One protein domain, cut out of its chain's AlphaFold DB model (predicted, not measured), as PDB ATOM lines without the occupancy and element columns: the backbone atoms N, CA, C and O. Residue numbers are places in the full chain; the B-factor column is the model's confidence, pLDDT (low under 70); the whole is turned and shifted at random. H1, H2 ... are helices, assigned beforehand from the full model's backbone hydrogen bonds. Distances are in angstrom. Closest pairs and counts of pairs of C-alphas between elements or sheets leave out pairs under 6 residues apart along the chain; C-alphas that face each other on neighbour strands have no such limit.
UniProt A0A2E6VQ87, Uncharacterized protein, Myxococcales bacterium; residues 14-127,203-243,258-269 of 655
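AT A GLANCE: This is residues 14 to 127, 203 to 243 and 258 to 269 of the 655 residues of an uncharacterized protein of Myxococcales bacterium (UniProt A0A2E6VQ87). With little regular structure, this is a compact, rounded ball of loops with nine short helices scattered through it, H2 and H5 nearest the middle. Of 167 printed residues, 51 are in H1 to H9, in chain order; no named strand, class all helix. The radius of gyration of the C-alphas is 15.7 A, the spans 39 by 37 by 37 A.

HOW THE PARTS SIT: H7, residues 118 to 126, only just touches H6, residues 98 to 101, with 3 pairs of C-alphas within 8 A, the closest Val 121 and Ala 98, 6.5 A. H2, residues 43 to 47, touches H5, residues 84 to 90; the closest C-alphas, His 47 and Phe 89, are 4.2 A apart. Not every O i to N i+4 pair is within hydrogen-bond range in H7, 4 of 5.

IN THESE COORDINATES: H7 is 13.4 A long, from C-alpha 118 at (11.212, 5.023, 17.766) to C-alpha 126 at (11.566, -0.380, 5.545). H1 spans residues 19 to 24, H3 56 to 59, H4 76 to 80, H8 220 to 223, H9 263 to 269.

THE WHOLE: Cuts leave gaps of 10.6 A between C-alphas 127 and 203 and 23.9 A between 243 and 258. Residues 237 to 243, among others, have pLDDT under 70.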
ATOM      1  N   ALA A  14      -5.374   9.833  34.634       55.47
ATOM      2  CA  ALA A  14      -5.753  10.940  33.758       55.47
ATOM      3  C   ALA A  14      -6.831  10.574  32.723       55.47
ATOM      4  O   ALA A  14      -7.515  11.475  32.237       55.47
ATOM      5  N   ASP A  15      -7.022   9.289  32.400       55.22
ATOM      6  CA  ASP A  15      -8.126   8.873  31.533       55.22
ATOM      7  C   ASP A  15      -9.463   9.075  32.237       55.22
ATOM      8  O   ASP A  15     -10.356   9.694  31.664       55.22
ATOM      9  N   PHE A  16      -9.570   8.675  33.508       56.25
ATOM     10  CA  PHE A  16     -10.802   8.782  34.300       56.25
ATOM     11  C   PHE A  16     -11.307  10.224  34.483       56.25
ATOM     12  O   PHE A  16     -12.489  10.414  34.768       56.25
ATOM     13  N   GLU A  17     -10.441  11.229  34.319       57.81
ATOM     14  CA  GLU A  17     -10.779  12.654  34.462       57.81
ATOM     15  C   GLU A  17     -10.931  13.399  33.121       57.81
ATOM     16  O   GLU A  17     -11.280  14.580  33.113       57.81
ATOM     17  N   SER A  18     -10.693  12.740  31.979       68.94
ATOM     18  CA  SER A  18     -10.773  13.383  30.660       68.94
ATOM     19  C   SER A  18     -12.215  13.578  30.171       68.94
ATOM     20  O   SER A  18     -13.110  12.771  30.448       68.94
ATOM     21  N   SER A  19     -12.454  14.621  29.365       78.00
ATOM     22  CA  SER A  19     -13.764  14.836  28.733       78.00
ATOM     23  C   SER A  19     -14.142  13.699  27.774       78.00
ATOM     24  O   SER A  19     -15.327  13.444  27.552       78.00
ATOM     25  N   CYS A  20     -13.149  12.969  27.250       79.94
ATOM     26  CA  CYS A  20     -13.333  11.815  26.377       79.94
ATOM     27  C   CYS A  20     -14.152  10.715  27.068       79.94
ATOM     28  O   CYS A  20     -15.132  10.233  26.501       79.94
ATOM     29  N   VAL A  21     -13.805  10.362  28.311       77.44
ATOM     30  CA  VAL A  21     -14.525   9.341  29.093       77.44
ATOM     31  C   VAL A  21     -15.959   9.770  29.384       77.44
ATOM     32  O   VAL A  21     -16.878   8.952  29.304       77.44
ATOM     33  N   TYR A  22     -16.165  11.060  29.655       77.12
ATOM     34  CA  TYR A  22     -17.491  11.627  29.874       77.12
ATOM     35  C   TYR A  22     -18.369  11.548  28.613       77.12
ATOM     36  O   TYR A  22     -19.481  11.020  28.666       77.12
ATOM     37  N   CYS A  23     -17.870  12.031  27.470       76.75
ATOM     38  CA  CYS A  23     -18.622  12.070  26.212       76.75
ATOM     39  C   CYS A  23     -18.894  10.671  25.638       76.75
ATOM     40  O   CYS A  23     -19.994  10.422  25.147       76.75
ATOM     41  N   HIS A  24     -17.928   9.749  25.728       78.19
ATOM     42  CA  HIS A  24     -18.079   8.370  25.250       78.19
ATOM     43  C   HIS A  24     -18.730   7.428  26.273       78.19
ATOM     44  O   HIS A  24     -18.998   6.273  25.943       78.19
ATOM     45  N   GLN A  25     -19.055   7.919  27.474       74.12
ATOM     46  CA  GLN A  25     -19.761   7.189  28.534       74.12
ATOM     47  C   GLN A  25     -19.126   5.828  28.869       74.12
ATOM     48  O   GLN A  25     -19.833   4.827  29.004       74.12
ATOM     49  N   TYR A  26     -17.797   5.758  28.981       71.50
ATOM     50  CA  TYR A  26     -17.157   4.488  29.325       71.50
ATOM     51  C   TYR A  26     -17.526   4.054  30.742       71.50
ATOM     52  O   TYR A  26     -17.495   4.847  31.686       71.50
ATOM     53  N   THR A  27     -17.856   2.774  30.897       71.19
ATOM     54  CA  THR A  27     -18.050   2.192  32.224       71.19
ATOM     55  C   THR A  27     -16.691   1.947  32.891       71.19
ATOM     56  O   THR A  27     -15.684   1.795  32.193       71.19
ATOM     57  N   PRO A  28     -16.622   1.868  34.231       69.50
ATOM     58  CA  PRO A  28     -15.397   1.475  34.930       69.50
ATOM     59  C   PRO A  28     -14.816   0.142  34.433       69.50
ATOM     60  O   PRO A  28     -13.600  -0.000  34.343       69.50
ATOM     61  N   GLU A  29     -15.670  -0.815  34.061       69.00
ATOM     62  CA  GLU A  29     -15.258  -2.092  33.468       69.00
ATOM     63  C   GLU A  29     -14.673  -1.912  32.062       69.00
ATOM     64  O   GLU A  29     -13.711  -2.586  31.713       69.00
ATOM     65  N   ALA A  30     -15.211  -0.984  31.264       66.62
ATOM     66  CA  ALA A  30     -14.684  -0.673  29.939       66.62
ATOM     67  C   ALA A  30     -13.332   0.056  30.009       66.62
ATOM     68  O   ALA A  30     -12.465  -0.181  29.178       66.62
ATOM     69  N   LEU A  31     -13.103   0.871  31.044       65.50
ATOM     70  CA  LEU A  31     -11.803   1.503  31.315       65.50
ATOM     71  C   LEU A  31     -10.727   0.509  31.785       65.50
ATOM     72  O   LEU A  31      -9.544   0.846  31.790       65.50
ATOM     73  N   ALA A  32     -11.109  -0.718  32.155       62.38
ATOM     74  CA  ALA A  32     -10.153  -1.801  32.377       62.38
ATOM     75  C   ALA A  32      -9.593  -2.371  31.056       62.38
ATOM     76  O   ALA A  32      -8.534  -3.000  31.067       62.38
ATOM     77  N   GLU A  33     -10.256  -2.128  29.917       73.12
ATOM     78  CA  GLU A  33      -9.740  -2.415  28.573       73.12
ATOM     79  C   GLU A  33      -8.720  -1.334  28.174       73.12
ATOM     80  O   GLU A  33      -8.963  -0.479  27.327       73.12
ATOM     81  N   VAL A  34      -7.566  -1.339  28.850       75.44
ATOM     82  CA  VAL A  34      -6.484  -0.382  28.595       75.44
ATOM     83  C   VAL A  34      -5.902  -0.637  27.207       75.44
ATOM     84  O   VAL A  34      -5.367  -1.720  26.944       75.44
ATOM     85  N   ALA A  35      -5.960   0.384  26.345       82.31
ATOM     86  CA  ALA A  35      -5.487   0.306  24.966       82.31
ATOM     87  C   ALA A  35      -4.012  -0.085  24.855       82.31
ATOM     88  O   ALA A  35      -3.643  -0.860  23.974       82.31
ATOM     89  N   HIS A  36      -3.177   0.409  25.770       86.44
ATOM     90  CA  HIS A  36      -1.763   0.069  25.855       86.44
ATOM     91  C   HIS A  36      -1.443  -0.585  27.214       86.44
ATOM     92  O   HIS A  36      -1.141   0.123  28.174       86.44
ATOM     93  N   PRO A  37      -1.454  -1.927  27.323       81.62
ATOM     94  CA  PRO A  37      -1.319  -2.636  28.606       81.62
ATOM     95  C   PRO A  37      -0.012  -2.379  29.371       81.62
ATOM     96  O   PRO A  37       0.080  -2.677  30.559       81.62
ATOM     97  N   TRP A  38       1.004  -1.853  28.686       81.56
ATOM     98  CA  TRP A  38       2.357  -1.680  29.222       81.56
ATOM     99  C   TRP A  38       2.731  -0.225  29.528       81.56
ATOM    100  O   TRP A  38       3.850   0.037  29.958       81.56
ATOM    101  N   ALA A  39       1.840   0.743  29.281       78.12
ATOM    102  CA  ALA A  39       2.147   2.158  29.489       78.12
ATOM    103  C   ALA A  39       0.880   2.966  29.810       78.12
ATOM    104  O   ALA A  39      -0.137   2.782  29.142       78.12
ATOM    105  N   PRO A  40       0.926   3.890  30.788       77.06
ATOM    106  CA  PRO A  40      -0.221   4.709  31.162       77.06
ATOM    107  C   PRO A  40      -0.418   5.854  30.155       77.06
ATOM    108  O   PRO A  40      -0.057   7.000  30.419       77.06
ATOM    109  N   LEU A  41      -0.975   5.545  28.985       78.88
ATOM    110  CA  LEU A  41      -1.259   6.502  27.913       78.88
ATOM    111  C   LEU A  41      -2.718   6.942  27.932       78.88
ATOM    112  O   LEU A  41      -3.598   6.104  28.081       78.88
ATOM    113  N   SER A  42      -2.951   8.236  27.730       80.19
ATOM    114  CA  SER A  42      -4.284   8.793  27.536       80.19
ATOM    115  C   SER A  42      -4.770   8.687  26.091       80.19
ATOM    116  O   SER A  42      -3.976   8.513  25.163       80.19
ATOM    117  N   CYS A  43      -6.076   8.867  25.861       82.94
ATOM    118  CA  CYS A  43      -6.650   8.824  24.507       82.94
ATOM    119  C   CYS A  43      -5.925   9.766  23.525       82.94
ATOM    120  O   CYS A  43      -5.624   9.377  22.394       82.94
ATOM    121  N   VAL A  44      -5.615  10.992  23.965       87.06
ATOM    122  CA  VAL A  44      -4.977  12.018  23.124       87.06
ATOM    123  C   VAL A  44      -3.471  11.816  22.965       87.06
ATOM    124  O   VAL A  44      -2.895  12.349  22.020       87.06
ATOM    125  N   ASP A  45      -2.828  11.002  23.811       86.06
ATOM    126  CA  ASP A  45      -1.437  10.598  23.583       86.06
ATOM    127  C   ASP A  45      -1.338   9.790  22.282       86.06
ATOM    128  O   ASP A  45      -0.456  10.034  21.463       86.06
ATOM    129  N   CYS A  46      -2.293   8.896  22.019       87.88
ATOM    130  CA  CYS A  46      -2.338   8.143  20.767       87.88
ATOM    131  C   CYS A  46      -3.003   8.953  19.645       87.88
ATOM    132  O   CYS A  46      -2.369   9.244  18.629       87.88
ATOM    133  N   HIS A  47      -4.263   9.346  19.838       89.94
ATOM    134  CA  HIS A  47      -5.134   9.879  18.784       89.94
ATOM    135  C   HIS A  47      -4.991  11.393  18.551       89.94
ATOM    136  O   HIS A  47      -5.457  11.909  17.539       89.94
ATOM    137  N   GLY A  48      -4.359  12.131  19.461       89.38
ATOM    138  CA  GLY A  48      -4.390  13.592  19.450       89.38
ATOM    139  C   GLY A  48      -5.775  14.166  19.757       89.38
ATOM    140  O   GLY A  48      -6.556  13.552  20.474       89.38
ATOM    141  N   GLY A  49      -6.076  15.367  19.252       89.50
ATOM    142  CA  GLY A  49      -7.302  16.099  19.606       89.50
ATOM    143  C   GLY A  49      -7.197  16.856  20.935       89.50
ATOM    144  O   GLY A  49      -6.095  17.164  21.399       89.50
ATOM    145  N   ASN A  50      -8.347  17.190  21.529       88.50
ATOM    146  CA  ASN A  50      -8.428  17.988  22.754       88.50
ATOM    147  C   ASN A  50      -9.208  17.260  23.862       88.50
ATOM    148  O   ASN A  50     -10.433  17.152  23.806       88.50
ATOM    149  N   ARG A  51      -8.489  16.817  24.900       85.50
ATOM    150  CA  ARG A  51      -9.040  16.073  26.050       85.50
ATOM    151  C   ARG A  51      -9.847  16.915  27.042       85.50
ATOM    152  O   ARG A  51     -10.424  16.351  27.970       85.50
ATOM    153  N   ASP A  52      -9.811  18.240  26.900       85.69
ATOM    154  CA  ASP A  52     -10.465  19.186  27.810       85.69
ATOM    155  C   ASP A  52     -11.773  19.744  27.205       85.69
ATOM    156  O   ASP A  52     -12.504  20.496  27.853       85.69
ATOM    157  N   ALA A  53     -12.087  19.380  25.955       87.81
ATOM    158  CA  ALA A  53     -13.266  19.837  25.229       87.81
ATOM    159  C   ALA A  53     -14.471  18.904  25.428       87.81
ATOM    160  O   ALA A  53     -14.357  17.688  25.304       87.81
ATOM    161  N   PHE A  54     -15.655  19.469  25.674       85.38
ATOM    162  CA  PHE A  54     -16.896  18.716  25.930       85.38
ATOM    163  C   PHE A  54     -17.845  18.667  24.724       85.38
ATOM    164  O   PHE A  54     -18.984  18.215  24.839       85.38
ATOM    165  N   THR A  55     -17.391  19.138  23.563       84.38
ATOM    166  CA  THR A  55     -18.126  19.054  22.300       84.38
ATOM    167  C   THR A  55     -17.316  18.272  21.276       84.38
ATOM    168  O   THR A  55     -16.089  18.322  21.273       84.38
ATOM    169  N   GLN A  56     -18.000  17.550  20.385       82.94
ATOM    170  CA  GLN A  56     -17.335  16.783  19.330       82.94
ATOM    171  C   GLN A  56     -16.493  17.680  18.409       82.94
ATOM    172  O   GLN A  56     -15.405  17.284  18.010       82.94
ATOM    173  N   GLU A  57     -16.987  18.877  18.081       88.75
ATOM    174  CA  GLU A  57     -16.318  19.829  17.185       88.75
ATOM    175  C   GLU A  57     -14.992  20.348  17.757       88.75
ATOM    176  O   GLU A  57     -14.035  20.536  17.013       88.75
ATOM    177  N   GLU A  58     -14.919  20.543  19.074       89.12
ATOM    178  CA  GLU A  58     -13.712  21.034  19.746       89.12
ATOM    179  C   GLU A  58     -12.764  19.901  20.170       89.12
ATOM    180  O   GLU A  58     -11.562  20.134  20.293       89.12
ATOM    181  N   ALA A  59     -13.288  18.694  20.418       87.50
ATOM    182  CA  ALA A  59     -12.508  17.546  20.885       87.50
ATOM    183  C   ALA A  59     -11.888  16.729  19.742       87.50
ATOM    184  O   ALA A  59     -10.735  16.301  19.850       87.50
ATOM    185  N   HIS A  60     -12.642  16.485  18.665       90.75
ATOM    186  CA  HIS A  60     -12.217  15.628  17.556       90.75
ATOM    187  C   HIS A  60     -11.473  16.415  16.482       90.75
ATOM    188  O   HIS A  60     -11.770  17.576  16.207       90.75
ATOM    189  N   ILE A  61     -10.569  15.734  15.777       91.12
ATOM    190  CA  ILE A  61     -10.023  16.264  14.529       91.12
ATOM    191  C   ILE A  61     -11.041  16.031  13.407       91.12
ATOM    192  O   ILE A  61     -11.472  14.903  13.157       91.12
ATOM    193  N   ALA A  62     -11.447  17.108  12.732       86.94
ATOM    194  CA  ALA A  62     -12.465  17.043  11.691       86.94
ATOM    195  C   ALA A  62     -12.007  16.203  10.489       86.94
ATOM    196  O   ALA A  62     -10.906  16.375   9.963       86.94
ATOM    197  N   LYS A  63     -12.902  15.337  10.005       85.19
ATOM    198  CA  LYS A  63     -12.695  14.591   8.763       85.19
ATOM    199  C   LYS A  63     -12.620  15.561   7.574       85.19
ATOM    200  O   LYS A  63     -13.565  16.332   7.380       85.19
ATOM    201  N   PRO A  64     -11.565  15.509   6.739       84.44
ATOM    202  CA  PRO A  64     -11.496  16.331   5.536       84.44
ATOM    203  C   PRO A  64     -12.672  16.046   4.591       84.44
ATOM    204  O   PRO A  64     -12.974  14.887   4.313       84.44
ATOM    205  N   GLN A  65     -13.308  17.091   4.047       80.44
ATOM    206  CA  GLN A  65     -14.489  16.952   3.173       80.44
ATOM    207  C   GLN A  65     -14.230  16.110   1.913       80.44
ATOM    208  O   GLN A  65     -15.148  15.468   1.409       80.44
ATOM    209  N   ALA A  66     -12.991  16.102   1.415       73.12
ATOM    210  CA  ALA A  66     -12.590  15.307   0.255       73.12
ATOM    211  C   ALA A  66     -12.651  13.789   0.514       73.12
ATOM    212  O   ALA A  66     -12.766  13.007  -0.425       73.12
ATOM    213  N   VAL A  67     -12.612  13.365   1.781       73.38
ATOM    214  CA  VAL A  67     -12.657  11.956   2.170       73.38
ATOM    215  C   VAL A  67     -14.117  11.544   2.336       73.38
ATOM    216  O   VAL A  67     -14.763  11.827   3.347       73.38
ATOM    217  N   THR A  68     -14.665  10.859   1.337       65.62
ATOM    218  CA  THR A  68     -16.072  10.424   1.338       65.62
ATOM    219  C   THR A  68     -16.265   9.060   2.010       65.62
ATOM    220  O   THR A  68     -17.288   8.843   2.656       65.62
ATOM    221  N   SER A  69     -15.256   8.187   1.975       69.75
ATOM    222  CA  SER A  69     -15.215   6.869   2.633       69.75
ATOM    223  C   SER A  69     -14.591   6.926   4.039       69.75
ATOM    224  O   SER A  69     -14.203   7.992   4.518       69.75
ATOM    225  N   THR A  70     -14.538   5.811   4.770       77.31
ATOM    226  CA  THR A  70     -13.733   5.723   6.004       77.31
ATOM    227  C   THR A  70     -12.262   5.474   5.656       77.31
ATOM    228  O   THR A  70     -11.964   4.998   4.562       77.31
ATOM    229  N   TYR A  71     -11.332   5.749   6.585       82.81
ATOM    230  CA  TYR A  71      -9.893   5.532   6.341       82.81
ATOM    231  C   TYR A  71      -9.574   4.086   5.918       82.81
ATOM    232  O   TYR A  71      -8.615   3.855   5.191       82.81
ATOM    233  N   ARG A  72     -10.408   3.121   6.338       82.81
ATOM    234  CA  ARG A  72     -10.258   1.676   6.095       82.81
ATOM    235  C   ARG A  72     -10.441   1.263   4.633       82.81
ATOM    236  O   ARG A  72     -10.173   0.112   4.307       82.81
ATOM    237  N   HIS A  73     -10.887   2.183   3.780       83.62
ATOM    238  CA  HIS A  73     -11.074   1.960   2.345       83.62
ATOM    239  C   HIS A  73     -10.223   2.898   1.481       83.62
ATOM    240  O   HIS A  73     -10.452   2.968   0.276       83.62
ATOM    241  N   LEU A  74      -9.291   3.641   2.083       86.88
ATOM    242  CA  LEU A  74      -8.384   4.511   1.340       86.88
ATOM    243  C   LEU A  74      -7.184   3.717   0.825       86.88
ATOM    244  O   LEU A  74      -6.603   2.900   1.548       86.88
ATOM    245  N   ALA A  75      -6.812   3.991  -0.419       88.38
ATOM    246  CA  ALA A  75      -5.592   3.502  -1.035       88.38
ATOM    247  C   ALA A  75      -4.347   4.200  -0.461       88.38
ATOM    248  O   ALA A  75      -4.433   5.242   0.197       88.38
ATOM    249  N   THR A  76      -3.166   3.644  -0.736       89.81
ATOM    250  CA  THR A  76      -1.889   4.163  -0.222       89.81
ATOM    251  C   THR A  76      -1.667   5.637  -0.574       89.81
ATOM    252  O   THR A  76      -1.300   6.418   0.304       89.81
ATOM    253  N   GLU A  77      -1.938   6.040  -1.818       89.12
ATOM    254  CA  GLU A  77      -1.775   7.433  -2.260       89.12
ATOM    255  C   GLU A  77      -2.805   8.383  -1.637       89.12
ATOM    256  O   GLU A  77      -2.493   9.531  -1.320       89.12
ATOM    257  N   GLU A  78      -4.029   7.916  -1.396       89.81
ATOM    258  CA  GLU A  78      -5.040   8.713  -0.696       89.81
ATOM    259  C   GLU A  78      -4.632   8.957   0.763       89.81
ATOM    260  O   GLU A  78      -4.794  10.066   1.274       89.81
ATOM    261  N   LEU A  79      -4.041   7.949   1.420       90.88
ATOM    262  CA  LEU A  79      -3.490   8.074   2.772       90.88
ATOM    263  C   LEU A  79      -2.270   9.004   2.817       90.88
ATOM    264  O   LEU A  79      -2.145   9.785   3.758       90.88
ATOM    265  N   ASN A  80      -1.399   8.970   1.800       90.88
ATOM    266  CA  ASN A  80      -0.238   9.867   1.690       90.88
ATOM    267  C   ASN A  80      -0.649  11.349   1.636       90.88
ATOM    268  O   ASN A  80       0.061  12.207   2.157       90.88
ATOM    269  N   ASN A  81      -1.809  11.642   1.044       89.38
ATOM    270  CA  ASN A  81      -2.334  13.000   0.883       89.38
ATOM    271  C   ASN A  81      -3.308  13.427   1.996       89.38
ATOM    272  O   ASN A  81      -3.865  14.529   1.953       89.38
ATOM    273  N   LEU A  82      -3.546  12.568   2.989       89.62
ATOM    274  CA  LEU A  82      -4.479  12.841   4.072       89.62
ATOM    275  C   LEU A  82      -3.873  13.815   5.095       89.62
ATOM    276  O   LEU A  82      -2.672  13.810   5.358       89.62
ATOM    277  N   ASN A  83      -4.711  14.647   5.722       91.06
ATOM    278  CA  ASN A  83      -4.272  15.462   6.856       91.06
ATOM    279  C   ASN A  83      -3.752  14.543   7.980       91.06
ATOM    280  O   ASN A  83      -4.486  13.676   8.453       91.06
ATOM    281  N   MET A  84      -2.502  14.749   8.402       91.06
ATOM    282  CA  MET A  84      -1.819  13.855   9.341       91.06
ATOM    283  C   MET A  84      -2.435  13.866  10.745       91.06
ATOM    284  O   MET A  84      -2.470  12.818  11.385       91.06
ATOM    285  N   ASP A  85      -2.993  14.991  11.203       91.88
ATOM    286  CA  ASP A  85      -3.701  15.044  12.491       91.88
ATOM    287  C   ASP A  85      -4.962  14.176  12.449       91.88
ATOM    288  O   ASP A  85      -5.239  13.425  13.381       91.88
ATOM    289  N   TYR A  86      -5.705  14.220  11.338       92.31
ATOM    290  CA  TYR A  86      -6.865  13.357  11.138       92.31
ATOM    291  C   TYR A  86      -6.460  11.890  10.955       92.31
ATOM    292  O   TYR A  86      -7.120  11.009  11.501       92.31
ATOM    293  N   LEU A  87      -5.379  11.605  10.219       92.38
ATOM    294  CA  LEU A  87      -4.877  10.239  10.058       92.38
ATOM    295  C   LEU A  87      -4.467   9.645  11.410       92.38
ATOM    296  O   LEU A  87      -4.900   8.544  11.728       92.38
ATOM    297  N   ARG A  88      -3.726  10.393  12.236       92.75
ATOM    298  CA  ARG A  88      -3.397  10.004  13.615       92.75
ATOM    299  C   ARG A  88      -4.646   9.796  14.460       92.75
ATOM    300  O   ARG A  88      -4.736   8.802  15.174       92.75
ATOM    301  N   PHE A  89      -5.614  10.703  14.360       91.44
ATOM    302  CA  PHE A  89      -6.876  10.590  15.082       91.44
ATOM    303  C   PHE A  89      -7.654   9.328  14.691       91.44
ATOM    304  O   PHE A  89      -8.183   8.638  15.560       91.44
ATOM    305  N   ALA A  90      -7.682   8.978  13.405       89.69
ATOM    306  CA  ALA A  90      -8.395   7.807  12.902       89.69
ATOM    307  C   ALA A  90      -7.638   6.483  13.126       89.69
ATOM    308  O   ALA A  90      -8.255   5.474  13.468       89.69
ATOM    309  N   ASN A  91      -6.320   6.476  12.923       91.94
ATOM    310  CA  ASN A  91      -5.435   5.337  13.135       91.94
ATOM    311  C   ASN A  91      -4.053   5.814  13.620       91.94
ATOM    312  O   ASN A  91      -3.167   6.077  12.802       91.94
ATOM    313  N   PRO A  92      -3.809   5.842  14.940       92.75
ATOM    314  CA  PRO A  92      -2.508   6.230  15.466       92.75
ATOM    315  C   PRO A  92      -1.413   5.210  15.127       92.75
ATOM    316  O   PRO A  92      -0.240   5.532  15.239       92.75
ATOM    317  N   GLY A  93      -1.751   3.994  14.688       94.06
ATOM    318  CA  GLY A  93      -0.766   2.997  14.270       94.06
ATOM    319  C   GLY A  93      -0.239   3.158  12.845       94.06
ATOM    320  O   GLY A  93       0.676   2.423  12.487       94.06
ATOM    321  N   ASP A  94      -0.802   4.044  12.017       94.94
ATOM    322  CA  ASP A  94      -0.375   4.177  10.619       94.94
ATOM    323  C   ASP A  94       1.082   4.655  10.528       94.94
ATOM    324  O   ASP A  94       1.491   5.573  11.237       94.94
ATOM    325  N   LEU A  95       1.884   4.054   9.643       94.31
ATOM    326  CA  LEU A  95       3.330   4.304   9.587       94.31
ATOM    327  C   LEU A  95       3.696   5.749   9.224       94.31
ATOM    328  O   LEU A  95       4.815   6.171   9.512       94.31
ATOM    329  N   ARG A  96       2.765   6.514   8.643       93.75
ATOM    330  CA  ARG A  96       2.936   7.944   8.331       93.75
ATOM    331  C   ARG A  96       2.907   8.835   9.571       93.75
ATOM    332  O   ARG A  96       3.466   9.924   9.554       93.75
ATOM    333  N   VAL A  97       2.260   8.373  10.642       94.25
ATOM    334  CA  VAL A  97       2.078   9.112  11.904       94.25
ATOM    335  C   VAL A  97       2.637   8.356  13.112       94.25
ATOM    336  O   VAL A  97       2.690   8.906  14.209       94.25
ATOM    337  N   ALA A  98       3.114   7.123  12.923       93.56
ATOM    338  CA  ALA A  98       3.634   6.263  13.981       93.56
ATOM    339  C   ALA A  98       4.773   6.910  14.785       93.56
ATOM    340  O   ALA A  98       4.930   6.617  15.966       93.56
ATOM    341  N   GLU A  99       5.546   7.826  14.191       91.56
ATOM    342  CA  GLU A  99       6.615   8.548  14.892       91.56
ATOM    343  C   GLU A  99       6.118   9.490  16.003       91.56
ATOM    344  O   GLU A  99       6.845   9.732  16.968       91.56
ATOM    345  N   ILE A 100       4.886  10.002  15.889       89.12
ATOM    346  CA  ILE A 100       4.254  10.909  16.861       89.12
ATOM    347  C   ILE A 100       3.214  10.213  17.747       89.12
ATOM    348  O   ILE A 100       2.656  10.859  18.625       89.12
ATOM    349  N   SER A 101       2.925   8.931  17.540       88.56
ATOM    350  CA  SER A 101       1.989   8.156  18.369       88.56
ATOM    351  C   SER A 101       2.701   7.048  19.149       88.56
ATOM    352  O   SER A 101       2.624   7.004  20.374       88.56
ATOM    353  N   CYS A 102       3.436   6.175  18.458       88.62
ATOM    354  CA  CYS A 102       4.218   5.080  19.037       88.62
ATOM    355  C   CYS A 102       5.686   5.487  19.281       88.62
ATOM    356  O   CYS A 102       6.345   4.990  20.200       88.62
ATOM    357  N   GLY A 103       6.199   6.374  18.429       87.75
ATOM    358  CA  GLY A 103       7.539   6.943  18.469       87.75
ATOM    359  C   GLY A 103       7.661   8.144  19.406       87.75
ATOM    360  O   GLY A 103       6.787   8.433  20.220       87.75
ATOM    361  N   SER A 104       8.823   8.792  19.353       82.81
ATOM    362  CA  SER A 104       9.297   9.739  20.381       82.81
ATOM    363  C   SER A 104       8.956  11.202  20.119       82.81
ATOM    364  O   SER A 104       9.280  12.064  20.934       82.81
ATOM    365  N   LYS A 105       8.301  11.504  18.994       84.38
ATOM    366  CA  LYS A 105       8.061  12.883  18.546       84.38
ATOM    367  C   LYS A 105       6.730  13.467  19.020       84.38
ATOM    368  O   LYS A 105       6.373  14.569  18.612       84.38
ATOM    369  N   ASN A 106       5.983  12.751  19.852       81.88
ATOM    370  CA  ASN A 106       4.656  13.167  20.280       81.88
ATOM    371  C   ASN A 106       4.696  14.395  21.216       81.88
ATOM    372  O   ASN A 106       5.161  14.279  22.353       81.88
ATOM    373  N   PRO A 107       4.143  15.555  20.819       75.25
ATOM    374  CA  PRO A 107       4.105  16.732  21.686       75.25
ATOM    375  C   PRO A 107       3.048  16.633  22.797       75.25
ATOM    376  O   PRO A 107       3.114  17.386  23.764       75.25
ATOM    377  N   GLN A 108       2.065  15.740  22.651       74.69
ATOM    378  CA  GLN A 108       0.978  15.547  23.615       74.69
ATOM    379  C   GLN A 108       1.311  14.497  24.670       74.69
ATOM    380  O   GLN A 108       0.579  14.414  25.650       74.69
ATOM    381  N   SER A 109       2.430  13.780  24.492       71.38
ATOM    382  CA  SER A 109       2.907  12.774  25.431       71.38
ATOM    383  C   SER A 109       2.943  13.324  26.842       71.38
ATOM    384  O   SER A 109       3.623  14.320  27.118       71.38
ATOM    385  N   ILE A 110       2.375  12.577  27.779       67.19
ATOM    386  CA  ILE A 110       2.836  12.654  29.165       67.19
ATOM    387  C   ILE A 110       4.356  12.441  29.142       67.19
ATOM    388  O   ILE A 110       4.842  11.495  28.513       67.19
ATOM    389  N   VAL A 111       5.110  13.370  29.738       59.91
ATOM    390  CA  VAL A 111       6.580  13.413  29.664       59.91
ATOM    391  C   VAL A 111       7.162  12.028  29.977       59.91
ATOM    392  O   VAL A 111       7.059  11.558  31.107       59.91
ATOM    393  N   GLY A 112       7.765  11.388  28.967       58.38
ATOM    394  CA  GLY A 112       8.441  10.091  29.088       58.38
ATOM    395  C   GLY A 112       7.601   8.829  28.835       58.38
ATOM    396  O   GLY A 112       8.141   7.747  29.041       58.38
ATOM    397  N   VAL A 113       6.332   8.925  28.404       65.31
ATOM    398  CA  VAL A 113       5.453   7.742  28.223       65.31
ATOM    399  C   VAL A 113       5.290   7.296  26.757       65.31
ATOM    400  O   VAL A 113       5.335   6.097  26.494       65.31
ATOM    401  N   THR A 114       5.163   8.204  25.780       64.19
ATOM    402  CA  THR A 114       5.281   7.846  24.346       64.19
ATOM    403  C   THR A 114       6.727   8.039  23.877       64.19
ATOM    404  O   THR A 114       7.421   8.937  24.356       64.19
ATOM    405  N   GLY A 115       7.225   7.161  22.996       65.88
ATOM    406  CA  GLY A 115       8.616   7.218  22.523       65.88
ATOM    407  C   GLY A 115       9.481   5.987  22.711       65.88
ATOM    408  O   GLY A 115      10.582   5.951  22.162       65.88
ATOM    409  N   CYS A 116       8.988   4.951  23.394       79.44
ATOM    410  CA  CYS A 116       9.727   3.699  23.602       79.44
ATOM    411  C   CYS A 116      10.130   2.990  22.291       79.44
ATOM    412  O   CYS A 116      11.090   2.217  22.284       79.44
ATOM    413  N   HIS A 117       9.392   3.209  21.196       89.06
ATOM    414  CA  HIS A 117       9.468   2.378  19.988       89.06
ATOM    415  C   HIS A 117      10.047   3.082  18.759       89.06
ATOM    416  O   HIS A 117       9.942   2.531  17.668       89.06
ATOM    417  N   GLN A 118      10.691   4.247  18.906       90.88
ATOM    418  CA  GLN A 118      11.212   5.023  17.766       90.88
ATOM    419  C   GLN A 118      12.041   4.172  16.785       90.88
ATOM    420  O   GLN A 118      11.774   4.197  15.588       90.88
ATOM    421  N   GLY A 119      12.958   3.342  17.295       90.44
ATOM    422  CA  GLY A 119      13.747   2.446  16.445       90.44
ATOM    423  C   GLY A 119      12.902   1.408  15.692       90.44
ATOM    424  O   GLY A 119      13.142   1.170  14.520       90.44
ATOM    425  N   ILE A 120      11.862   0.840  16.321       92.75
ATOM    426  CA  ILE A 120      10.950  -0.108  15.648       92.75
ATOM    427  C   ILE A 120      10.144   0.602  14.562       92.75
ATOM    428  O   ILE A 120       9.925   0.031  13.498       92.75
ATOM    429  N   VAL A 121       9.690   1.833  14.817       93.56
ATOM    430  CA  VAL A 121       8.962   2.631  13.819       93.56
ATOM    431  C   VAL A 121       9.833   2.828  12.575       93.56
ATOM    432  O   VAL A 121       9.373   2.586  11.460       93.56
ATOM    433  N   GLU A 122      11.102   3.187  12.766       91.75
ATOM    434  CA  GLU A 122      12.060   3.423  11.682       91.75
ATOM    435  C   GLU A 122      12.394   2.156  10.887       91.75
ATOM    436  O   GLU A 122      12.442   2.201   9.653       91.75
ATOM    437  N   THR A 123      12.603   1.018  11.558       93.94
ATOM    438  CA  THR A 123      12.875  -0.242  10.857       93.94
ATOM    439  C   THR A 123      11.627  -0.762  10.146       93.94
ATOM    440  O   THR A 123      11.714  -1.180   8.990       93.94
ATOM    441  N   THR A 124      10.449  -0.666  10.779       95.25
ATOM    442  CA  THR A 124       9.195  -1.229  10.245       95.25
ATOM    443  C   THR A 124       8.805  -0.560   8.944       95.25
ATOM    444  O   THR A 124       8.358  -1.245   8.030       95.25
ATOM    445  N   GLN A 125       9.030   0.748   8.807       93.75
ATOM    446  CA  GLN A 125       8.799   1.465   7.550       93.75
ATOM    447  C   GLN A 125       9.546   0.846   6.357       93.75
ATOM    448  O   GLN A 125       9.028   0.895   5.245       93.75
ATOM    449  N   ARG A 126      10.713   0.228   6.584       93.19
ATOM    450  CA  ARG A 126      11.566  -0.380   5.545       93.19
ATOM    451  C   ARG A 126      11.397  -1.889   5.415       93.19
ATOM    452  O   ARG A 126      11.972  -2.485   4.507       93.19
ATOM    453  N   SER A 127      10.608  -2.511   6.287       94.50
ATOM    454  CA  SER A 127      10.404  -3.951   6.241       94.50
ATOM    455  C   SER A 127       9.549  -4.359   5.041       94.50
ATOM    456  O   SER A 127       8.644  -3.633   4.621       94.50
ATOM    457  N   ASN A 203       1.312  -0.702   4.915       89.88
ATOM    458  CA  ASN A 203       1.085   0.722   4.598       89.88
ATOM    459  C   ASN A 203      -0.346   1.099   4.150       89.88
ATOM    460  O   ASN A 203      -0.628   2.286   3.956       89.88
ATOM    461  N   ALA A 204      -1.242   0.121   3.997       88.44
ATOM    462  CA  ALA A 204      -2.652   0.329   3.684       88.44
ATOM    463  C   ALA A 204      -3.521  -0.675   4.462       88.44
ATOM    464  O   ALA A 204      -3.049  -1.765   4.791       88.44
ATOM    465  N   PRO A 205      -4.791  -0.354   4.757       85.50
ATOM    466  CA  PRO A 205      -5.680  -1.213   5.541       85.50
ATOM    467  C   PRO A 205      -6.180  -2.449   4.769       85.50
ATOM    468  O   PRO A 205      -6.893  -3.274   5.331       85.50
ATOM    469  N   GLY A 206      -5.778  -2.615   3.506       84.88
ATOM    470  CA  GLY A 206      -6.236  -3.705   2.651       84.88
ATOM    471  C   GLY A 206      -7.664  -3.480   2.147       84.88
ATOM    472  O   GLY A 206      -8.193  -2.375   2.249       84.88
ATOM    473  N   PRO A 207      -8.296  -4.508   1.560       81.31
ATOM    474  CA  PRO A 207      -9.577  -4.338   0.884       81.31
ATOM    475  C   PRO A 207     -10.765  -4.199   1.854       81.31
ATOM    476  O   PRO A 207     -11.729  -3.517   1.512       81.31
ATOM    477  N   ASN A 208     -10.694  -4.789   3.059       84.25
ATOM    478  CA  ASN A 208     -11.751  -4.733   4.085       84.25
ATOM    479  C   ASN A 208     -13.167  -5.025   3.540       84.25
ATOM    480  O   ASN A 208     -14.143  -4.383   3.930       84.25
ATOM    481  N   ASP A 209     -13.273  -5.979   2.617       80.25
ATOM    482  CA  ASP A 209     -14.451  -6.224   1.778       80.25
ATOM    483  C   ASP A 209     -15.140  -7.574   2.039       80.25
ATOM    484  O   ASP A 209     -16.226  -7.818   1.515       80.25
ATOM    485  N   ALA A 210     -14.543  -8.442   2.858       80.06
ATOM    486  CA  ALA A 210     -15.066  -9.765   3.188       80.06
ATOM    487  C   ALA A 210     -14.602 -10.222   4.577       80.06
ATOM    488  O   ALA A 210     -13.646  -9.674   5.133       80.06
ATOM    489  N   TYR A 211     -15.248 -11.262   5.112       83.38
ATOM    490  CA  TYR A 211     -14.806 -11.884   6.357       83.38
ATOM    491  C   TYR A 211     -13.359 -12.363   6.232       83.38
ATOM    492  O   TYR A 211     -12.958 -12.816   5.166       83.38
ATOM    493  N   GLY A 212     -12.557 -12.237   7.285       82.88
ATOM    494  CA  GLY A 212     -11.130 -12.592   7.254       82.88
ATOM    495  C   GLY A 212     -10.223 -11.625   6.474       82.88
ATOM    496  O   GLY A 212      -9.011 -11.758   6.542       82.88
ATOM    497  N   ASN A 213     -10.759 -10.603   5.794       85.25
ATOM    498  CA  ASN A 213      -9.939  -9.539   5.187       85.25
ATOM    499  C   ASN A 213      -9.788  -8.310   6.103       85.25
ATOM    500  O   ASN A 213      -9.217  -7.299   5.684       85.25
ATOM    501  N   TYR A 214     -10.358  -8.348   7.308       87.56
ATOM    502  CA  TYR A 214     -10.510  -7.164   8.143       87.56
ATOM    503  C   TYR A 214      -9.263  -6.840   8.944       87.56
ATOM    504  O   TYR A 214      -8.834  -7.628   9.776       87.56
ATOM    505  N   ARG A 215      -8.711  -5.644   8.739       90.31
ATOM    506  CA  ARG A 215      -7.521  -5.172   9.454       90.31
ATOM    507  C   ARG A 215      -7.356  -3.657   9.347       90.31
ATOM    508  O   ARG A 215      -7.989  -2.987   8.532       90.31
ATOM    509  N   SER A 216      -6.459  -3.122  10.170       91.38
ATOM    510  CA  SER A 216      -5.979  -1.740  10.062       91.38
ATOM    511  C   SER A 216      -4.707  -1.648   9.195       91.38
ATOM    512  O   SER A 216      -4.339  -2.605   8.504       91.38
ATOM    513  N   SER A 217      -4.032  -0.498   9.230       92.25
ATOM    514  CA  SER A 217      -2.706  -0.239   8.648       92.25
ATOM    515  C   SER A 217      -1.646   0.031   9.726       92.25
ATOM    516  O   SER A 217      -1.960   0.370  10.867       92.25
ATOM    517  N   GLY A 218      -0.378  -0.104   9.350       94.19
ATOM    518  CA  GLY A 218       0.810   0.125  10.164       94.19
ATOM    519  C   GLY A 218       0.894  -0.794  11.376       94.19
ATOM    520  O   GLY A 218       0.561  -1.967  11.293       94.19
ATOM    521  N   CYS A 219       1.330  -0.282  12.523       94.75
ATOM    522  CA  CYS A 219       1.493  -1.082  13.738       94.75
ATOM    523  C   CYS A 219       0.182  -1.776  14.152       94.75
ATOM    524  O   CYS A 219       0.191  -2.923  14.601       94.75
ATOM    525  N   THR A 220      -0.964  -1.114  13.960       94.00
ATOM    526  CA  THR A 220      -2.280  -1.650  14.335       94.00
ATOM    527  C   THR A 220      -2.816  -2.680  13.342       94.00
ATOM    528  O   THR A 220      -3.807  -3.330  13.657       94.00
ATOM    529  N   SER A 221      -2.172  -2.911  12.188       93.62
ATOM    530  CA  SER A 221      -2.536  -4.044  11.319       93.62
ATOM    531  C   SER A 221      -2.214  -5.398  11.953       93.62
ATOM    532  O   SER A 221      -2.791  -6.408  11.559       93.62
ATOM    533  N   CYS A 222      -1.286  -5.421  12.914       94.38
ATOM    534  CA  CYS A 222      -0.863  -6.627  13.625       94.38
ATOM    535  C   CYS A 222      -1.144  -6.534  15.126       94.38
ATOM    536  O   CYS A 222      -1.617  -7.498  15.722       94.38
ATOM    537  N   HIS A 223      -0.872  -5.379  15.739       94.31
ATOM    538  CA  HIS A 223      -0.986  -5.214  17.186       94.31
ATOM    539  C   HIS A 223      -2.409  -4.927  17.671       94.31
ATOM    540  O   HIS A 223      -2.631  -5.002  18.872       94.31
ATOM    541  N   MET A 224      -3.373  -4.649  16.785       92.06
ATOM    542  CA  MET A 224      -4.801  -4.652  17.118       92.06
ATOM    543  C   MET A 224      -5.492  -5.765  16.343       92.06
ATOM    544  O   MET A 224      -5.578  -5.718  15.118       92.06
ATOM    545  N   VAL A 225      -5.959  -6.781  17.064       92.62
ATOM    546  CA  VAL A 225      -6.503  -7.999  16.456       92.62
ATOM    547  C   VAL A 225      -7.924  -7.760  15.977       92.62
ATOM    548  O   VAL A 225      -8.749  -7.201  16.700       92.62
ATOM    549  N   TYR A 226      -8.216  -8.219  14.768       90.50
ATOM    550  CA  TYR A 226      -9.547  -8.232  14.190       90.50
ATOM    551  C   TYR A 226     -10.105  -9.646  14.201       90.50
ATOM    552  O   TYR A 226      -9.390 -10.636  14.058       90.50
ATOM    553  N   ASN A 227     -11.420  -9.725  14.342       86.50
ATOM    554  CA  ASN A 227     -12.138 -10.965  14.125       86.50
ATOM    555  C   ASN A 227     -12.437 -11.141  12.649       86.50
ATOM    556  O   ASN A 227     -12.664 -10.156  11.946       86.50
ATOM    557  N   ASP A 228     -12.569 -12.392  12.219       84.25
ATOM    558  CA  ASP A 228     -12.977 -12.673  10.847       84.25
ATOM    559  C   ASP A 228     -14.352 -12.080  10.537       84.25
ATOM    560  O   ASP A 228     -14.553 -11.647   9.413       84.25
ATOM    561  N   ASP A 229     -15.252 -11.974  11.524       80.31
ATOM    562  CA  ASP A 229     -16.571 -11.331  11.400       80.31
ATOM    563  C   ASP A 229     -16.526  -9.785  11.352       80.31
ATOM    564  O   ASP A 229     -17.518  -9.145  10.999       80.31
ATOM    565  N   GLY A 230     -15.383  -9.174  11.691       81.38
ATOM    566  CA  GLY A 230     -15.198  -7.722  11.779       81.38
ATOM    567  C   GLY A 230     -15.976  -7.054  12.919       81.38
ATOM    568  O   GLY A 230     -16.014  -5.821  12.993       81.38
ATOM    569  N   ILE A 231     -16.604  -7.849  13.793       80.81
ATOM    570  CA  ILE A 231     -17.438  -7.387  14.899       80.81
ATOM    571  C   ILE A 231     -16.555  -7.174  16.125       80.81
ATOM    572  O   ILE A 231     -15.856  -8.079  16.591       80.81
ATOM    573  N   SER A 232     -16.617  -5.965  16.677       82.81
ATOM    574  CA  SER A 232     -15.924  -5.656  17.921       82.81
ATOM    575  C   SER A 232     -16.624  -6.308  19.108       82.81
ATOM    576  O   SER A 232     -17.847  -6.294  19.228       82.81
ATOM    577  N   ARG A 233     -15.816  -6.852  20.008       82.69
ATOM    578  CA  ARG A 233     -16.206  -7.410  21.307       82.69
ATOM    579  C   ARG A 233     -15.741  -6.504  22.450       82.69
ATOM    580  O   ARG A 233     -15.774  -6.919  23.604       82.69
ATOM    581  N   SER A 234     -15.311  -5.285  22.116       79.56
ATOM    582  CA  SER A 234     -14.869  -4.275  23.067       79.56
ATOM    583  C   SER A 234     -16.008  -3.859  23.989       79.56
ATOM    584  O   SER A 234     -17.151  -3.676  23.553       79.56
ATOM    585  N   LEU A 235     -15.670  -3.638  25.257       75.12
ATOM    586  CA  LEU A 235     -16.586  -3.079  26.250       75.12
ATOM    587  C   LEU A 235     -16.829  -1.575  26.045       75.12
ATOM    588  O   LEU A 235     -17.726  -1.005  26.667       75.12
ATOM    589  N   LEU A 236     -16.089  -0.931  25.135       70.06
ATOM    590  CA  LEU A 236     -16.267   0.464  24.728       70.06
ATOM    591  C   LEU A 236     -17.486   0.610  23.786       70.06
ATOM    592  O   LEU A 236     -17.350   0.963  22.615       70.06
ATOM    593  N   GLN A 237     -18.691   0.334  24.303       56.12
ATOM    594  CA  GLN A 237     -19.956   0.178  23.552       56.12
ATOM    595  C   GLN A 237     -20.409   1.390  22.715       56.12
ATOM    596  O   GLN A 237     -21.252   1.236  21.838       56.12
ATOM    597  N   ASN A 238     -19.859   2.586  22.946       55.53
ATOM    598  CA  ASN A 238     -20.144   3.778  22.132       55.53
ATOM    599  C   ASN A 238     -19.109   4.022  21.013       55.53
ATOM    600  O   ASN A 238     -19.229   4.992  20.264       55.53
ATOM    601  N   ILE A 239     -18.099   3.154  20.899       53.66
ATOM    602  CA  ILE A 239     -17.143   3.080  19.779       53.66
ATOM    603  C   ILE A 239     -17.368   1.796  18.969       53.66
ATOM    604  O   ILE A 239     -17.151   1.779  17.757       53.66
ATOM    605  N   SER A 240     -17.835   0.725  19.608       48.28
ATOM    606  CA  SER A 240     -18.208  -0.520  18.948       48.28
ATOM    607  C   SER A 240     -19.673  -0.475  18.503       48.28
ATOM    608  O   SER A 240     -20.572  -0.376  19.325       48.28
ATOM    609  N   ASN A 241     -19.946  -0.582  17.196       48.31
ATOM    610  CA  ASN A 241     -21.257  -1.048  16.730       48.31
ATOM    611  C   ASN A 241     -21.237  -2.584  16.829       48.31
ATOM    612  O   ASN A 241     -20.600  -3.228  15.990       48.31
ATOM    613  N   PRO A 242     -21.884  -3.194  17.839       45.16
ATOM    614  CA  PRO A 242     -21.705  -4.612  18.140       45.16
ATOM    615  C   PRO A 242     -22.425  -5.536  17.150       45.16
ATOM    616  O   PRO A 242     -22.284  -6.750  17.249       45.16
ATOM    617  N   ASN A 243     -23.195  -4.993  16.198       43.44
ATOM    618  CA  ASN A 243     -24.060  -5.807  15.350       43.44
ATOM    619  C   ASN A 243     -23.692  -5.792  13.861       43.44
ATOM    620  O   ASN A 243     -24.280  -6.564  13.110       43.44
ATOM    621  N   THR A 258      -1.698  -5.921  21.490       91.88
ATOM    622  CA  THR A 258      -1.123  -7.220  21.870       91.88
ATOM    623  C   THR A 258       0.228  -7.468  21.205       91.88
ATOM    624  O   THR A 258       0.432  -7.155  20.034       91.88
ATOM    625  N   SER A 259       1.160  -8.071  21.942       90.19
ATOM    626  CA  SER A 259       2.397  -8.655  21.406       90.19
ATOM    627  C   SER A 259       2.257 -10.159  21.116       90.19
ATOM    628  O   SER A 259       3.149 -10.757  20.513       90.19
ATOM    629  N   ALA A 260       1.149 -10.772  21.545       91.12
ATOM    630  CA  ALA A 260       0.779 -12.159  21.297       91.12
ATOM    631  C   ALA A 260      -0.205 -12.214  20.118       91.12
ATOM    632  O   ALA A 260      -1.421 -12.301  20.294       91.12
ATOM    633  N   ILE A 261       0.337 -12.086  18.909       93.81
ATOM    634  CA  ILE A 261      -0.440 -11.986  17.671       93.81
ATOM    635  C   ILE A 261      -0.901 -13.396  17.252       93.81
ATOM    636  O   ILE A 261      -0.051 -14.267  17.051       93.81
ATOM    637  N   PRO A 262      -2.215 -13.657  17.116       93.94
ATOM    638  CA  PRO A 262      -2.719 -14.963  16.703       93.94
ATOM    639  C   PRO A 262      -2.500 -15.211  15.205       93.94
ATOM    640  O   PRO A 262      -2.483 -14.273  14.409       93.94
ATOM    641  N   VAL A 263      -2.428 -16.488  14.804       93.31
ATOM    642  CA  VAL A 263      -2.263 -16.898  13.390       93.31
ATOM    643  C   VAL A 263      -3.326 -16.271  12.484       93.31
ATOM    644  O   VAL A 263      -2.991 -15.806  11.399       93.31
ATOM    645  N   ALA A 264      -4.578 -16.177  12.946       89.75
ATOM    646  CA  ALA A 264      -5.672 -15.565  12.188       89.75
ATOM    647  C   ALA A 264      -5.344 -14.138  11.707       89.75
ATOM    648  O   ALA A 264      -5.607 -13.810  10.555       89.75
ATOM    649  N   GLN A 265      -4.668 -13.328  12.533       92.50
ATOM    650  CA  GLN A 265      -4.283 -11.966  12.151       92.50
ATOM    651  C   GLN A 265      -3.251 -11.955  11.010       92.50
ATOM    652  O   GLN A 265      -3.276 -11.080  10.149       92.50
ATOM    653  N   CYS A 266      -2.347 -12.939  10.971       92.44
ATOM    654  CA  CYS A 266      -1.400 -13.110   9.866       92.44
ATOM    655  C   CYS A 266      -2.113 -13.586   8.590       92.44
ATOM    656  O   CYS A 266      -1.758 -13.179   7.481       92.44
ATOM    657  N   VAL A 267      -3.130 -14.439   8.741       90.88
ATOM    658  CA  VAL A 267      -3.903 -15.025   7.636       90.88
ATOM    659  C   VAL A 267      -4.734 -13.979   6.902       90.88
ATOM    660  O   VAL A 267      -4.973 -14.173   5.719       90.88
ATOM    661  N   HIS A 268      -5.048 -12.825   7.500       88.44
ATOM    662  CA  HIS A 268      -5.690 -11.703   6.792       88.44
ATOM    663  C   HIS A 268      -4.867 -11.168   5.603       88.44
ATOM    664  O   HIS A 268      -5.413 -10.521   4.709       88.44
ATOM    665  N   CYS A 269      -3.563 -11.469   5.553       89.00
ATOM    666  CA  CYS A 269      -2.684 -11.173   4.413       89.00
ATOM    667  C   CYS A 269      -2.056 -12.436   3.793       89.00
ATOM    668  O   CYS A 269      -1.919 -12.529   2.573       89.00
TER     669      CYS A 269